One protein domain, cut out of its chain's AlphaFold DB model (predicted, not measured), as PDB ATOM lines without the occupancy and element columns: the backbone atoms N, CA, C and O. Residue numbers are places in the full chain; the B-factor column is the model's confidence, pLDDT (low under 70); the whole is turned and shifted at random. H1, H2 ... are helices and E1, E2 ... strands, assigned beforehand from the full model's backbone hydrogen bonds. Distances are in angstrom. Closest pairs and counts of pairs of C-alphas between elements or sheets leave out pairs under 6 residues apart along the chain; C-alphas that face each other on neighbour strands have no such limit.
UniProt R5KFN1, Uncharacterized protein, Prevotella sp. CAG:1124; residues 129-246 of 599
ATOM      1  N   SER A 129    -141.083  -3.407  37.761       92.81
ATOM      2  CA  SER A 129    -139.924  -3.261  36.886       92.81
ATOM      3  C   SER A 129    -138.817  -2.518  37.613       92.81
ATOM      4  O   SER A 129    -139.031  -1.425  38.142       92.81
ATOM      5  N   LEU A 130    -137.623  -3.112  37.632       91.31
ATOM      6  CA  LEU A 130    -136.468  -2.598  38.367       91.31
ATOM      7  C   LEU A 130    -136.784  -2.447  39.867       91.31
ATOM      8  O   LEU A 130    -136.342  -1.492  40.506       91.31
ATOM      9  N   GLY A 131    -137.579  -3.375  40.414       92.75
ATOM     10  CA  GLY A 131    -138.012  -3.370  41.811       92.75
ATOM     11  C   GLY A 131    -139.026  -2.284  42.184       92.75
ATOM     12  O   GLY A 131    -139.289  -2.101  43.373       92.75
ATOM     13  N   LEU A 132    -139.593  -1.566  41.206       96.00
ATOM     14  CA  LEU A 132    -140.586  -0.510  41.416       96.00
ATOM     15  C   LEU A 132    -141.867  -0.763  40.616       96.00
ATOM     16  O   LEU A 132    -141.818  -1.276  39.501       96.00
ATOM     17  N   ALA A 133    -143.007  -0.334  41.153       96.88
ATOM     18  CA  ALA A 133    -144.279  -0.321  40.435       96.88
ATOM     19  C   ALA A 133    -145.012   1.010  40.627       96.88
ATOM     20  O   ALA A 133    -145.070   1.549  41.734       96.88
ATOM     21  N   ALA A 134    -145.566   1.549  39.543       97.12
ATOM     22  CA  ALA A 134    -146.404   2.733  39.553       97.12
ATOM     23  C   ALA A 134    -147.789   2.378  40.104       97.12
ATOM     24  O   ALA A 134    -148.462   1.477  39.606       97.12
ATOM     25  N   VAL A 135    -148.230   3.115  41.116       97.56
ATOM     26  CA  VAL A 135    -149.542   2.935  41.745       97.56
ATOM     27  C   VAL A 135    -150.233   4.270  41.941       97.56
ATOM     28  O   VAL A 135    -149.588   5.312  42.096       97.56
ATOM     29  N   LYS A 136    -151.566   4.233  41.963       97.44
ATOM     30  CA  LYS A 136    -152.406   5.414  42.124       97.44
ATOM     31  C   LYS A 136    -153.097   5.422  43.484       97.44
ATOM     32  O   LYS A 136    -153.748   4.453  43.868       97.44
ATOM     33  N   ILE A 137    -152.983   6.534  44.204       96.81
ATOM     34  CA  ILE A 137    -153.683   6.768  45.470       96.81
ATOM     35  C   ILE A 137    -154.077   8.243  45.580       96.81
ATOM     36  O   ILE A 137    -153.296   9.130  45.235       96.81
ATOM     37  N   ASN A 138    -155.294   8.517  46.046       95.56
ATOM     38  CA  ASN A 138    -155.859   9.865  46.161       95.56
ATOM     39  C   ASN A 138    -155.761  10.672  44.851       95.56
ATOM     40  O   ASN A 138    -155.419  11.855  44.848       95.56
ATOM     41  N   GLY A 139    -156.008  10.019  43.715       95.38
ATOM     42  CA  GLY A 139    -155.941  10.645  42.396       95.38
ATOM     43  C   GLY A 139    -154.528  10.916  41.857       95.38
ATOM     44  O   GLY A 139    -154.419  11.452  40.753       95.38
ATOM     45  N   LYS A 140    -153.457  10.561  42.583       97.62
ATOM     46  CA  LYS A 140    -152.063  10.818  42.189       97.62
ATOM     47  C   LYS A 140    -151.243   9.536  42.081       97.62
ATOM     48  O   LYS A 140    -151.466   8.575  42.812       97.62
ATOM     49  N   TYR A 141    -150.277   9.547  41.171       97.75
ATOM     50  CA  TYR A 141    -149.365   8.443  40.899       97.75
ATOM     51  C   TYR A 141    -148.042   8.614  41.638       97.75
ATOM     52  O   TYR A 141    -147.454   9.703  41.622       97.75
ATOM     53  N   GLY A 142    -147.579   7.523  42.243       97.25
ATOM     54  CA  GLY A 142    -146.258   7.358  42.853       97.25
ATOM     55  C   GLY A 142    -145.697   5.969  42.553       97.25
ATOM     56  O   GLY A 142    -146.323   5.203  41.825       97.25
ATOM     57  N   PHE A 143    -144.534   5.648  43.116       97.81
ATOM     58  CA  PHE A 143    -143.865   4.365  42.892       97.81
ATOM     59  C   PHE A 143    -143.570   3.671  44.213       97.81
ATOM     60  O   PHE A 143    -143.015   4.288  45.129       97.81
ATOM     61  N   ILE A 144    -143.932   2.397  44.284       97.62
ATOM     62  CA  ILE A 144    -143.751   1.538  45.453       97.62
ATOM     63  C   ILE A 144    -142.695   0.465  45.201       97.62
ATOM     64  O   ILE A 144    -142.475   0.077  44.056       97.62
ATOM     65  N   ASP A 145    -142.065  -0.011  46.272       96.25
ATOM     66  CA  ASP A 145    -141.266  -1.238  46.272       96.25
ATOM     67  C   ASP A 145    -142.144  -2.497  46.439       96.25
ATOM     68  O   ASP A 145    -143.370  -2.411  46.567       96.25
ATOM     69  N   LYS A 146    -141.519  -3.684  46.447       93.75
ATOM     70  CA  LYS A 146    -142.213  -4.977  46.601       93.75
ATOM     71  C   LYS A 146    -142.855  -5.207  47.976       93.75
ATOM     72  O   LYS A 146    -143.670  -6.111  48.108       93.75
ATOM     73  N   ASN A 147    -142.539  -4.385  48.976       92.25
ATOM     74  CA  ASN A 147    -143.240  -4.366  50.262       92.25
ATOM     75  C   ASN A 147    -144.446  -3.404  50.246       92.25
ATOM     76  O   ASN A 147    -145.177  -3.296  51.231       92.25
ATOM     77  N   GLY A 148    -144.657  -2.668  49.151       94.06
ATOM     78  CA  GLY A 148    -145.717  -1.676  49.020       94.06
ATOM     79  C   GLY A 148    -145.400  -0.330  49.671       94.06
ATOM     80  O   GLY A 148    -146.314   0.485  49.834       94.06
ATOM     81  N   ALA A 149    -144.141  -0.077  50.045       95.94
ATOM     82  CA  ALA A 149    -143.708   1.209  50.577       95.94
ATOM     83  C   ALA A 149    -143.369   2.178  49.438       95.94
ATOM     84  O   ALA A 149    -142.737   1.810  48.451       95.94
ATOM     85  N   PHE A 150    -143.780   3.443  49.564       96.81
ATOM     86  CA  PHE A 150    -143.491   4.458  48.550       96.81
ATOM     87  C   PHE A 150    -142.005   4.827  48.536       96.81
ATOM     88  O   PHE A 150    -141.512   5.477  49.459       96.81
ATOM     89  N   VAL A 151    -141.329   4.504  47.435       97.00
ATOM     90  CA  VAL A 151    -139.972   4.978  47.126       97.00
ATOM     91  C   VAL A 151    -140.033   6.369  46.491       97.00
ATOM     92  O   VAL A 151    -139.234   7.246  46.819       97.00
ATOM     93  N   ILE A 152    -141.034   6.612  45.638       96.94
ATOM     94  CA  ILE A 152    -141.321   7.922  45.040       96.94
ATOM     95  C   ILE A 152    -142.760   8.299  45.395       96.94
ATOM     96  O   ILE A 152    -143.704   7.570  45.092       96.94
ATOM     97  N   LYS A 153    -142.936   9.449  46.054       97.00
ATOM     98  CA  LYS A 153    -144.234   9.886  46.591       97.00
ATOM     99  C   LYS A 153    -145.289  10.105  45.493       97.00
ATOM    100  O   LYS A 153    -144.933  10.531  44.393       97.00
ATOM    101  N   PRO A 154    -146.583   9.900  45.800       97.00
ATOM    102  CA  PRO A 154    -147.657  10.075  44.835       97.00
ATOM    103  C   PRO A 154    -147.959  11.556  44.575       97.00
ATOM    104  O   PRO A 154    -148.735  12.182  45.294       97.00
ATOM    105  N   ILE A 155    -147.327  12.132  43.551       97.00
ATOM    106  CA  ILE A 155    -147.463  13.560  43.194       97.00
ATOM    107  C   ILE A 155    -147.878  13.795  41.736       97.00
ATOM    108  O   ILE A 155    -148.320  14.892  41.391       97.00
ATOM    109  N   TYR A 156    -147.779  12.776  40.881       97.38
ATOM    110  CA  TYR A 156    -148.013  12.908  39.443       97.38
ATOM    111  C   TYR A 156    -149.487  12.692  39.084       97.38
ATOM    112  O   TYR A 156    -150.200  11.944  39.744       97.38
ATOM    113  N   GLU A 157    -149.975  13.352  38.037       96.88
ATOM    114  CA  GLU A 157    -151.332  13.132  37.503       96.88
ATOM    115  C   GLU A 157    -151.449  11.792  36.772       96.88
ATOM    116  O   GLU A 157    -152.527  11.209  36.691       96.88
ATOM    117  N   TYR A 158    -150.328  11.328  36.226       96.12
ATOM    118  CA  TYR A 158    -150.185  10.065  35.523       96.12
ATOM    119  C   TYR A 158    -148.724   9.627  35.595       96.12
ATOM    120  O   TYR A 158    -147.826  10.471  35.548       96.12
ATOM    121  N   ALA A 159    -148.494   8.325  35.697       95.81
ATOM    122  CA  ALA A 159    -147.178   7.733  35.560       95.81
ATOM    123  C   ALA A 159    -147.290   6.375  34.872       95.81
ATOM    124  O   ALA A 159    -148.252   5.640  35.091       95.81
ATOM    125  N   GLU A 160    -146.287   6.054  34.069       94.31
ATOM    126  CA  GLU A 160    -146.034   4.699  33.599       94.31
ATOM    127  C   GLU A 160    -144.943   4.046  34.443       94.31
ATOM    128  O   GLU A 160    -144.143   4.731  35.087       94.31
ATOM    129  N   ASN A 161    -144.867   2.720  34.383       93.56
ATOM    130  CA  ASN A 161    -143.751   1.988  34.960       93.56
ATOM    131  C   ASN A 161    -142.404   2.373  34.338       93.56
ATOM    132  O   ASN A 161    -142.309   2.865  33.207       93.56
ATOM    133  N   PHE A 162    -141.339   2.102  35.094       94.31
ATOM    134  CA  PHE A 162    -139.985   2.193  34.573       94.31
ATOM    135  C   PHE A 162    -139.801   1.224  33.405       94.31
ATOM    136  O   PHE A 162    -140.251   0.083  33.442       94.31
ATOM    137  N   ARG A 163    -139.140   1.699  32.348       91.19
ATOM    138  CA  ARG A 163    -138.798   0.896  31.167       91.19
ATOM    139  C   ARG A 163    -137.337   0.440  31.244       91.19
ATOM    140  O   ARG A 163    -136.554   0.940  32.053       91.19
ATOM    141  N   ASP A 164    -136.907  -0.406  30.306       88.19
ATOM    142  CA  ASP A 164    -135.517  -0.897  30.204       88.19
ATOM    143  C   ASP A 164    -134.452   0.207  30.118       88.19
ATOM    144  O   ASP A 164    -133.265  -0.032  30.360       88.19
ATOM    145  N   ASN A 165    -134.853   1.429  29.766       91.56
ATOM    146  CA  ASN A 165    -133.993   2.607  29.745       91.56
ATOM    147  C   ASN A 165    -133.854   3.312  31.108       91.56
ATOM    148  O   ASN A 165    -133.212   4.357  31.154       91.56
ATOM    149  N   LYS A 166    -134.393   2.738  32.195       94.44
ATOM    150  CA  LYS A 166    -134.316   3.254  33.574       94.44
ATOM    151  C   LYS A 166    -135.042   4.590  33.763       94.44
ATOM    152  O   LYS A 166    -134.781   5.308  34.727       94.44
ATOM    153  N   LEU A 167    -135.958   4.911  32.850       96.25
ATOM    154  CA  LEU A 167    -136.814   6.086  32.920       96.25
ATOM    155  C   LEU A 167    -138.278   5.671  33.033       96.25
ATOM    156  O   LEU A 167    -138.689   4.672  32.440       96.25
ATOM    157  N   ALA A 168    -139.052   6.484  33.742       96.50
ATOM    158  CA  ALA A 168    -140.505   6.411  33.774       96.50
ATOM    159  C   ALA A 168    -141.097   7.700  33.192       96.50
ATOM    160  O   ALA A 168    -140.620   8.803  33.483       96.50
ATOM    161  N   THR A 169    -142.129   7.562  32.362       96.69
ATOM    162  CA  THR A 169    -142.907   8.695  31.851       96.69
ATOM    163  C   THR A 169    -143.846   9.177  32.947       96.69
ATOM    164  O   THR A 169    -144.559   8.378  33.550       96.69
ATOM    165  N   VAL A 170    -143.885  10.486  33.185       97.38
ATOM    166  CA  VAL A 170    -144.796  11.095  34.161       97.38
ATOM    167  C   VAL A 170    -145.519  12.289  33.565       97.38
ATOM    168  O   VAL A 170    -145.022  12.941  32.644       97.38
ATOM    169  N   LYS A 171    -146.690  12.599  34.115       97.44
ATOM    170  CA  LYS A 171    -147.466  13.790  33.783       97.44
ATOM    171  C   LYS A 171    -147.669  14.657  35.014       97.44
ATOM    172  O   LYS A 171    -148.103  14.177  36.063       97.44
ATOM    173  N   GLN A 172    -147.403  15.945  34.859       96.38
ATOM    174  CA  GLN A 172    -147.646  16.965  35.869       96.38
ATOM    175  C   GLN A 172    -148.122  18.242  35.177       96.38
ATOM    176  O   GLN A 172    -147.609  18.591  34.113       96.38
ATOM    177  N   ASP A 173    -149.118  18.913  35.754       94.81
ATOM    178  CA  ASP A 173    -149.704  20.150  35.226       94.81
ATOM    179  C   ASP A 173    -150.156  20.016  33.759       94.81
ATOM    180  O   ASP A 173    -149.903  20.875  32.908       94.81
ATOM    181  N   GLY A 174    -150.783  18.884  33.424       95.19
ATOM    182  CA  GLY A 174    -151.264  18.617  32.072       95.19
ATOM    183  C   GLY A 174    -150.187  18.235  31.046       95.19
ATOM    184  O   GLY A 174    -150.551  17.934  29.909       95.19
ATOM    185  N   LYS A 175    -148.896  18.203  31.407       97.12
ATOM    186  CA  LYS A 175    -147.776  17.977  30.475       97.12
ATOM    187  C   LYS A 175    -146.902  16.792  30.880       97.12
ATOM    188  O   LYS A 175    -146.722  16.506  32.058       97.12
ATOM    189  N   PHE A 176    -146.336  16.126  29.883       97.00
ATOM    190  CA  PHE A 176    -145.480  14.956  30.008       97.00
ATOM    191  C   PHE A 176    -144.007  15.330  30.161       97.00
ATOM    192  O   PHE A 176    -143.524  16.288  29.542       97.00
ATOM    193  N   GLY A 177    -143.318  14.539  30.977       97.00
ATOM    194  CA  GLY A 177    -141.885  14.543  31.242       97.00
ATOM    195  C   GLY A 177    -141.406  13.130  31.592       97.00
ATOM    196  O   GLY A 177    -142.150  12.157  31.448       97.00
ATOM    197  N   ALA A 178    -140.166  13.006  32.058       97.50
ATOM    198  CA  ALA A 178    -139.596  11.724  32.460       97.50
ATOM    199  C   ALA A 178    -138.724  11.858  33.709       97.50
ATOM    200  O   ALA A 178    -137.975  12.830  33.854       97.50
ATOM    201  N   ILE A 179    -138.801  10.849  34.573       97.75
ATOM    202  CA  ILE A 179    -138.006  10.740  35.797       97.75
ATOM    203  C   ILE A 179    -137.028   9.568  35.722       97.75
ATOM    204  O   ILE A 179    -137.262   8.605  34.989       97.75
ATOM    205  N   ASN A 180    -135.944   9.648  36.489       96.06
ATOM    206  CA  ASN A 180    -135.029   8.528  36.719       96.06
ATOM    207  C   ASN A 180    -135.443   7.688  37.947       96.06
ATOM    208  O   ASN A 180    -136.421   8.008  38.623       96.06
ATOM    209  N   LEU A 181    -134.687   6.625  38.252       94.31
ATOM    210  CA  LEU A 181    -134.965   5.716  39.378       94.31
ATOM    211  C   LEU A 181    -134.969   6.400  40.755       94.31
ATOM    212  O   LEU A 181    -135.651   5.938  41.658       94.31
ATOM    213  N   ASN A 182    -134.257   7.517  40.927       93.88
ATOM    214  CA  ASN A 182    -134.285   8.289  42.174       93.88
ATOM    215  C   ASN A 182    -135.520   9.210  42.269       93.88
ATOM    216  O   ASN A 182    -135.676   9.930  43.253       93.88
ATOM    217  N   GLY A 183    -136.380   9.221  41.247       94.56
ATOM    218  CA  GLY A 183    -137.530  10.113  41.147       94.56
ATOM    219  C   GLY A 183    -137.190  11.529  40.687       94.56
ATOM    220  O   GLY A 183    -138.043  12.412  40.761       94.56
ATOM    221  N   GLU A 184    -135.965  11.767  40.211       95.56
ATOM    222  CA  GLU A 184    -135.532  13.081  39.734       95.56
ATOM    223  C   GLU A 184    -136.031  13.317  38.307       95.56
ATOM    224  O   GLU A 184    -135.902  12.451  37.437       95.56
ATOM    225  N   LEU A 185    -136.559  14.513  38.044       96.50
ATOM    226  CA  LEU A 185    -137.046  14.911  36.727       96.50
ATOM    227  C   LEU A 185    -135.870  15.172  35.774       96.50
ATOM    228  O   LEU A 185    -135.251  16.234  35.806       96.50
ATOM    229  N   VAL A 186    -135.576  14.202  34.908       96.69
ATOM    230  CA  VAL A 186    -134.502  14.293  33.901       96.69
ATOM    231  C   VAL A 186    -134.988  14.876  32.575       96.69
ATOM    232  O   VAL A 186    -134.206  15.449  31.819       96.69
ATOM    233  N   VAL A 187    -136.293  14.785  32.305       95.81
ATOM    234  CA  VAL A 187    -136.958  15.499  31.213       95.81
ATOM    235  C   VAL A 187    -138.110  16.308  31.806       95.81
ATOM    236  O   VAL A 187    -139.063  15.709  32.303       95.81
ATOM    237  N   PRO A 188    -138.067  17.652  31.753       95.38
ATOM    238  CA  PRO A 188    -139.118  18.491  32.318       95.38
ATOM    239  C   PRO A 188    -140.509  18.214  31.736       95.38
ATOM    240  O   PRO A 188    -140.634  17.998  30.528       95.38
ATOM    241  N   CYS A 189    -141.550  18.321  32.570       95.75
ATOM    242  CA  CYS A 189    -142.957  18.195  32.174       95.75
ATOM    243  C   CYS A 189    -143.408  19.375  31.299       95.75
ATOM    244  O   CYS A 189    -144.032  20.328  31.765       95.75
ATOM    245  N   LYS A 190    -143.048  19.354  30.013       95.62
ATOM    246  CA  LYS A 190    -143.335  20.443  29.062       95.62
ATOM    247  C   LYS A 190    -144.003  19.989  27.766       95.62
ATOM    248  O   LYS A 190    -144.380  20.840  26.962       95.62
ATOM    249  N   PHE A 191    -144.155  18.685  27.561       93.62
ATOM    250  CA  PHE A 191    -144.705  18.132  26.328       93.62
ATOM    251  C   PHE A 191    -146.216  17.909  26.470       93.62
ATOM    252  O   PHE A 191    -146.645  17.332  27.459       93.62
ATOM    253  N   PRO A 192    -147.058  18.354  25.525       91.75
ATOM    254  CA  PRO A 192    -148.511  18.189  25.642       91.75
ATOM    255  C   PRO A 192    -148.970  16.731  25.476       91.75
ATOM    256  O   PRO A 192    -150.042  16.366  25.948       91.75
ATOM    257  N   LEU A 193    -148.161  15.907  24.806       92.56
ATOM    258  CA  LEU A 193    -148.420  14.502  24.501       92.56
ATOM    259  C   LEU A 193    -147.138  13.696  24.731       92.56
ATOM    260  O   LEU A 193    -146.039  14.230  24.542       92.56
ATOM    261  N   GLU A 194    -147.270  12.423  25.099       91.56
ATOM    262  CA  GLU A 194    -146.121  11.534  25.282       91.56
ATOM    263  C   GLU A 194    -145.355  11.338  23.968       91.56
ATOM    264  O   GLU A 194    -144.129  11.444  23.952       91.56
ATOM    265  N   GLU A 195    -146.047  11.135  22.843       90.69
ATOM    266  CA  GLU A 195    -145.410  10.869  21.548       90.69
ATOM    267  C   GLU A 195    -144.529  12.040  21.101       90.69
ATOM    268  O   GLU A 195    -143.475  11.840  20.484       90.69
ATOM    269  N   ALA A 196    -144.922  13.268  21.455       89.94
ATOM    270  CA  ALA A 196    -144.134  14.465  21.195       89.94
ATOM    271  C   ALA A 196    -142.789  14.436  21.936       89.94
ATOM    272  O   ALA A 196    -141.802  14.957  21.424       89.94
ATOM    273  N   MET A 197    -142.734  13.815  23.114       92.12
ATOM    274  CA  MET A 197    -141.505  13.635  23.880       92.12
ATOM    275  C   MET A 197    -140.693  12.432  23.391       92.12
ATOM    276  O   MET A 197    -139.475  12.527  23.294       92.12
ATOM    277  N   THR A 198    -141.338  11.302  23.090       88.56
ATOM    278  CA  THR A 198    -140.654  10.007  22.918       88.56
ATOM    279  C   THR A 198    -140.349   9.629  21.471       88.56
ATOM    280  O   THR A 198    -139.465   8.801  21.242       88.56
ATOM    281  N   SER A 199    -141.040  10.215  20.486       89.00
ATOM    282  CA  SER A 199    -140.958   9.784  19.080       89.00
ATOM    283  C   SER A 199    -140.595  10.898  18.095       89.00
ATOM    284  O   SER A 199    -139.887  10.644  17.123       89.00
ATOM    285  N   VAL A 200    -140.999  12.146  18.352       87.81
ATOM    286  CA  VAL A 200    -140.797  13.255  17.405       87.81
ATOM    287  C   VAL A 200    -139.318  13.671  17.363       87.81
ATOM    288  O   VAL A 200    -138.830  14.200  18.359       87.81
ATOM    289  N   PRO A 201    -138.587  13.521  16.236       82.44
ATOM    290  CA  PRO A 201    -137.123  13.628  16.211       82.44
ATOM    291  C   PRO A 201    -136.538  14.912  16.815       82.44
ATOM    292  O   PRO A 201    -135.528  14.857  17.515       82.44
ATOM    293  N   PHE A 202    -137.178  16.060  16.573       77.62
ATOM    294  CA  PHE A 202    -136.729  17.348  17.106       77.62
ATOM    295  C   PHE A 202    -137.027  17.490  18.607       77.62
ATOM    296  O   PHE A 202    -136.147  17.820  19.400       77.62
ATOM    297  N   SER A 203    -138.260  17.184  19.007       78.69
ATOM    298  CA  SER A 203    -138.744  17.297  20.386       78.69
ATOM    299  C   SER A 203    -138.186  16.216  21.323       78.69
ATOM    300  O   SER A 203    -138.100  16.443  22.526       78.69
ATOM    301  N   ASN A 204    -137.746  15.083  20.772       89.69
ATOM    302  CA  ASN A 204    -137.205  13.918  21.477       89.69
ATOM    303  C   ASN A 204    -135.711  14.046  21.810       89.69
ATOM    304  O   ASN A 204    -135.177  13.238  22.562       89.69
ATOM    305  N   LYS A 205    -134.997  15.065  21.310       91.88
ATOM    306  CA  LYS A 205    -133.574  15.253  21.655       91.88
ATOM    307  C   LYS A 205    -133.310  15.195  23.179       91.88
ATOM    308  O   LYS A 205    -132.461  14.397  23.570       91.88
ATOM    309  N   PRO A 206    -134.057  15.915  24.045       90.56
ATOM    310  CA  PRO A 206    -133.853  15.853  25.495       90.56
ATOM    311  C   PRO A 206    -134.110  14.460  26.084       90.56
ATOM    312  O   PRO A 206    -133.400  14.033  26.985       90.56
ATOM    313  N   TYR A 207    -135.107  13.737  25.570       92.19
ATOM    314  CA  TYR A 207    -135.427  12.390  26.045       92.19
ATOM    315  C   TYR A 207    -134.368  11.365  25.614       92.19
ATOM    316  O   TYR A 207    -133.968  10.520  26.413       92.19
ATOM    317  N   ARG A 208    -133.840  11.472  24.388       92.69
ATOM    318  CA  ARG A 208    -132.700  10.665  23.921       92.69
ATOM    319  C   ARG A 208    -131.452  10.885  24.771       92.69
ATOM    320  O   ARG A 208    -130.833   9.911  25.191       92.69
ATOM    321  N   GLU A 209    -131.117  12.142  25.047       94.12
ATOM    322  CA  GLU A 209    -129.984  12.504  25.905       94.12
ATOM    323  C   GLU A 209    -130.183  11.971  27.331       94.12
ATOM    324  O   GLU A 209    -129.277  11.351  27.885       94.12
ATOM    325  N   ALA A 210    -131.388  12.116  27.895       94.12
ATOM    326  CA  ALA A 210    -131.725  11.563  29.206       94.12
ATOM    327  C   ALA A 210    -131.613  10.031  29.242       94.12
ATOM    328  O   ALA A 210    -131.100   9.481  30.212       94.12
ATOM    329  N   LYS A 211    -132.035   9.330  28.181       93.56
ATOM    330  CA  LYS A 211    -131.895   7.870  28.057       93.56
ATOM    331  C   LYS A 211    -130.428   7.431  28.045       93.56
ATOM    332  O   LYS A 211    -130.069   6.482  28.739       93.56
ATOM    333  N   GLU A 212    -129.580   8.102  27.268       93.81
ATOM    334  CA  GLU A 212    -128.138   7.817  27.243       93.81
ATOM    335  C   GLU A 212    -127.482   8.123  28.594       93.81
ATOM    336  O   GLU A 212    -126.637   7.358  29.066       93.81
ATOM    337  N   GLN A 213    -127.889   9.218  29.239       94.25
ATOM    338  CA  GLN A 213    -127.363   9.609  30.540       94.25
ATOM    339  C   GLN A 213    -127.794   8.646  31.647       94.25
ATOM    340  O   GLN A 213    -126.951   8.244  32.440       94.25
ATOM    341  N   ALA A 214    -129.052   8.201  31.663       92.56
ATOM    342  CA  ALA A 214    -129.546   7.229  32.635       92.56
ATOM    343  C   ALA A 214    -128.776   5.902  32.559       92.56
ATOM    344  O   ALA A 214    -128.449   5.312  33.586       92.56
ATOM    345  N   ALA A 215    -128.403   5.456  31.354       90.88
ATOM    346  CA  ALA A 215    -127.556   4.276  31.186       90.88
ATOM    347  C   ALA A 215    -126.148   4.476  31.781       90.88
ATOM    348  O   ALA A 215    -125.635   3.584  32.461       90.88
ATOM    349  N   LYS A 216    -125.535   5.650  31.572       93.50
ATOM    350  CA  LYS A 216    -124.232   6.001  32.166       93.50
ATOM    351  C   LYS A 216    -124.314   6.127  33.685       93.50
ATOM    352  O   LYS A 216    -123.441   5.626  34.383       93.50
ATOM    353  N   ASP A 217    -125.361   6.764  34.191       93.94
ATOM    354  CA  ASP A 217    -125.604   6.963  35.619       93.94
ATOM    355  C   ASP A 217    -125.839   5.634  36.339       93.94
ATOM    356  O   ASP A 217    -125.307   5.424  37.430       93.94
ATOM    357  N   TYR A 218    -126.556   4.708  35.695       89.88
ATOM    358  CA  TYR A 218    -126.717   3.340  36.173       89.88
ATOM    359  C   TYR A 218    -125.368   2.614  36.250       89.88
ATOM    360  O   TYR A 218    -125.021   2.081  37.301       89.88
ATOM    361  N   ALA A 219    -124.568   2.653  35.177       90.44
ATOM    362  CA  ALA A 219    -123.238   2.036  35.150       90.44
ATOM    363  C   ALA A 219    -122.263   2.663  36.163       90.44
ATOM    364  O   ALA A 219    -121.393   1.979  36.695       90.44
ATOM    365  N   ALA A 220    -122.426   3.954  36.460       92.62
ATOM    366  CA  ALA A 220    -121.658   4.678  37.467       92.62
ATOM    367  C   ALA A 220    -122.185   4.488  38.904       92.62
ATOM    368  O   ALA A 220    -121.653   5.099  39.829       92.62
ATOM    369  N   GLY A 221    -123.237   3.685  39.111       90.88
ATOM    370  CA  GLY A 221    -123.785   3.387  40.435       90.88
ATOM    371  C   GLY A 221    -124.590   4.525  41.074       90.88
ATOM    372  O   GLY A 221    -124.862   4.477  42.272       90.88
ATOM    373  N   LYS A 222    -125.027   5.542  40.316       92.38
ATOM    374  CA  LYS A 222    -125.787   6.683  40.874       92.38
ATOM    375  C   LYS A 222    -127.162   6.309  41.437       92.38
ATOM    376  O   LYS A 222    -127.742   7.081  42.199       92.38
ATOM    377  N   TYR A 223    -127.673   5.131  41.090       91.94
ATOM    378  CA  TYR A 223    -128.931   4.592  41.611       91.94
ATOM    379  C   TYR A 223    -128.725   3.558  42.727       91.94
ATOM    380  O   TYR A 223    -129.690   2.921  43.139       91.94
ATOM    381  N   ALA A 224    -127.497   3.386  43.240       90.12
ATOM    382  CA  ALA A 224    -127.169   2.351  44.226       90.12
ATOM    383  C   ALA A 224    -128.062   2.395  45.472       90.12
ATOM    384  O   ALA A 224    -128.467   1.349  45.961       90.12
ATOM    385  N   ARG A 225    -128.423   3.591  45.957       90.19
ATOM    386  CA  ARG A 225    -129.328   3.739  47.105       90.19
ATOM    387  C   ARG A 225    -130.715   3.165  46.822       90.19
ATOM    388  O   ARG A 225    -131.241   2.422  47.638       90.19
ATOM    389  N   THR A 226    -131.310   3.533  45.691       91.00
ATOM    390  CA  THR A 226    -132.644   3.058  45.306       91.00
ATOM    391  C   THR A 226    -132.622   1.556  45.063       91.00
ATOM    392  O   THR A 226    -133.474   0.855  45.588       91.00
ATOM    393  N   LEU A 227    -131.604   1.061  44.355       90.44
ATOM    394  CA  LEU A 227    -131.427  -0.367  44.103       90.44
ATOM    395  C   LEU A 227    -131.226  -1.161  45.401       90.44
ATOM    396  O   LEU A 227    -131.756  -2.255  45.520       90.44
ATOM    397  N   ASP A 228    -130.502  -0.624  46.385       92.31
ATOM    398  CA  ASP A 228    -130.351  -1.249  47.704       92.31
ATOM    399  C   ASP A 228    -131.691  -1.325  48.451       92.31
ATOM    400  O   ASP A 228    -132.033  -2.383  48.976       92.31
ATOM    401  N   ILE A 229    -132.486  -0.247  48.435       91.69
ATOM    402  CA  ILE A 229    -133.841  -0.237  49.015       91.69
ATOM    403  C   ILE A 229    -134.714  -1.301  48.345       91.69
ATOM    404  O   ILE A 229    -135.291  -2.138  49.034       91.69
ATOM    405  N   THR A 230    -134.783  -1.310  47.012       91.94
ATOM    406  CA  THR A 230    -135.644  -2.245  46.279       91.94
ATOM    407  C   THR A 230    -135.162  -3.688  46.399       91.94
ATOM    408  O   THR A 230    -135.987  -4.592  46.473       91.94
ATOM    409  N   THR A 231    -133.848  -3.929  46.460       91.06
ATOM    410  CA  THR A 231    -133.283  -5.278  46.632       91.06
ATOM    411  C   THR A 231    -133.550  -5.819  48.032       91.06
ATOM    412  O   THR A 231    -133.917  -6.981  48.175       91.06
ATOM    413  N   LYS A 232    -133.420  -4.983  49.070       92.19
ATOM    414  CA  LYS A 232    -133.788  -5.362  50.442       92.19
ATOM    415  C   LYS A 232    -135.278  -5.644  50.556       92.19
ATOM    416  O   LYS A 232    -135.646  -6.691  51.073       92.19
ATOM    417  N   ALA A 233    -136.115  -4.767  50.004       90.75
ATOM    418  CA  ALA A 233    -137.558  -4.973  49.985       90.75
ATOM    419  C   ALA A 233    -137.946  -6.250  49.224       90.75
ATOM    420  O   ALA A 233    -138.831  -6.976  49.661       90.75
ATOM    421  N   ALA A 234    -137.262  -6.558  48.119       87.94
ATOM    422  CA  ALA A 234    -137.459  -7.811  47.401       87.94
ATOM    423  C   ALA A 234    -137.061  -9.022  48.249       87.94
ATOM    424  O   ALA A 234    -137.862  -9.932  48.381       87.94
ATOM    425  N   ALA A 235    -135.891  -9.006  48.893       87.00
ATOM    426  CA  ALA A 235    -135.465 -10.100  49.764       87.00
ATOM    427  C   ALA A 235    -136.418 -10.312  50.956       87.00
ATOM    428  O   ALA A 235    -136.678 -11.447  51.341       87.00
ATOM    429  N   GLU A 236    -136.959  -9.236  51.529       86.88
ATOM    430  CA  GLU A 236    -137.970  -9.308  52.589       86.88
ATOM    431  C   GLU A 236    -139.303  -9.865  52.082       86.88
ATOM    432  O   GLU A 236    -139.896 -10.717  52.742       86.88
ATOM    433  N   ALA A 237    -139.768  -9.416  50.914       84.00
ATOM    434  CA  ALA A 237    -140.968  -9.949  50.279       84.00
ATOM    435  C   ALA A 237    -140.796 -11.439  49.946       84.00
ATOM    436  O   ALA A 237    -141.640 -12.249  50.314       84.00
ATOM    437  N   ASP A 238    -139.666 -11.821  49.355       80.44
ATOM    438  CA  ASP A 238    -139.339 -13.207  49.026       80.44
ATOM    439  C   ASP A 238    -139.206 -14.063  50.294       80.44
ATOM    440  O   ASP A 238    -139.609 -15.223  50.300       80.44
ATOM    441  N   ALA A 239    -138.691 -13.514  51.397       79.62
ATOM    442  CA  ALA A 239    -138.654 -14.206  52.683       79.62
ATOM    443  C   ALA A 239    -140.059 -14.413  53.274       79.62
ATOM    444  O   ALA A 239    -140.323 -15.485  53.811       79.62
ATOM    445  N   LYS A 240    -140.976 -13.442  53.142       72.31
ATOM    446  CA  LYS A 240    -142.393 -13.617  53.520       72.31
ATOM    447  C   LYS A 240    -143.068 -14.684  52.661       72.31
ATOM    448  O   LYS A 240    -143.807 -15.511  53.177       72.31
ATOM    449  N   ILE A 241    -142.767 -14.696  51.363       68.81
ATOM    450  CA  ILE A 241    -143.293 -15.687  50.425       68.81
ATOM    451  C   ILE A 241    -142.772 -17.093  50.776       68.81
ATOM    452  O   ILE A 241    -143.560 -18.033  50.858       68.81
ATOM    453  N   ASN A 242    -141.463 -17.247  50.997       64.81
ATOM    454  CA  ASN A 242    -140.807 -18.553  51.132       64.81
ATOM    455  C   ASN A 242    -140.765 -19.104  52.562       64.81
ATOM    456  O   ASN A 242    -140.657 -20.312  52.746       64.81
ATOM    457  N   GLY A 243    -140.801 -18.249  53.581       56.44
ATOM    458  CA  GLY A 243    -140.577 -18.646  54.972       56.44
ATOM    459  C   GLY A 243    -141.758 -19.334  55.653       56.44
ATOM    460  O   GLY A 243    -141.704 -19.484  56.870       56.44
ATOM    461  N   GLY A 244    -142.839 -19.658  54.925       49.56
ATOM    462  CA  GLY A 244    -144.114 -20.079  55.528       49.56
ATOM    463  C   GLY A 244    -144.632 -19.066  56.555       49.56
ATOM    464  O   GLY A 244    -145.384 -19.405  57.459       49.56
ATOM    465  N   GLY A 245    -144.135 -17.828  56.491       40.19
ATOM    466  CA  GLY A 245    -144.404 -16.828  57.498       40.19
ATOM    467  C   GLY A 245    -145.812 -16.328  57.282       40.19
ATOM    468  O   GLY A 245    -146.067 -15.737  56.234       40.19
ATOM    469  N   ASN A 246    -146.672 -16.537  58.281       44.38
ATOM    470  CA  ASN A 246    -147.916 -15.807  58.481       44.38
ATOM    471  C   ASN A 246    -147.695 -14.337  58.088       44.38
ATOM    472  O   ASN A 246    -147.195 -13.538  58.887       44.38
TER     473      ASN A 246
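What this domain is: This is residues 129 to 246 of the 599 residues of an uncharacterized protein of Prevotella sp. CAG:1124 (UniProt R5KFN1). Two small, strongly twisted sheets of three strands each stand next to each other; H1 and H2 cover one face of the second, and H3 runs off past the first as an arm whose free end, residues 241 to 246, sticks out. Each sheet is a meander, each strand the antiparallel neighbour of the one before: E1 E2 E3, then E4 E5 E6. The printed part has 118 residues, with six named strands followed by three named helices, a mixed class. It is compact, with a radius of gyration of the C-alphas of 15.4 A, and only just flat, spanning 54 by 36 by 18 A.

Where its parts are: E1, residues 133 to 137, begins at C-alpha 133 (-144.279, -0.321, 40.435). E2 is residues 140 to 144, E3 150 to 156, E4 168 to 172, E5 175 to 179 and E6 185 to 191. H1 is residues 194 to 198; H2, 205 to 219, is 21.5 A long; H3, 224 to 242, is 25.9 A long and ends at C-alpha 242 (-140.807, -18.553, 51.132).

How they stand to each other: In the hairpin E1 and E2, N 135 and O 142 are 2.9 A apart; in E2 and E3, N 143 and O 152, 2.9 A. H3 only grazes this sheet, with residues 226 to 230. The closest C-alphas of E3 and E4 are Tyr 156 and Gln 172, 5.4 A. In the hairpin E4 and E5, N 170 and O 177 are 3.0 A apart; in E5 and E6, N 178 and O 187, 2.9 A. H2 is on the sheet E4 E5 E6, two layers, over E6 at a height of 9.7 A, and runs along the strands, at 17 degrees to E6 on the local plane; their closest C-alphas are Val 186 and Ala 210, 6.1 A. H1 is on the same face. H2 and H3 are only just apart, 8.1 A at the closest. In H1, H2 and H3 every O i to N i+4 pair is within hydrogen-bond range.

The domain as a whole: The C-alphas farthest apart are those of Phe 202 and Asn 246, 54.2 A. The printed part has no cut, and the link from E3 to E4, 11 residues, is long. The model's pLDDT is under 70 in residues 241 to 246.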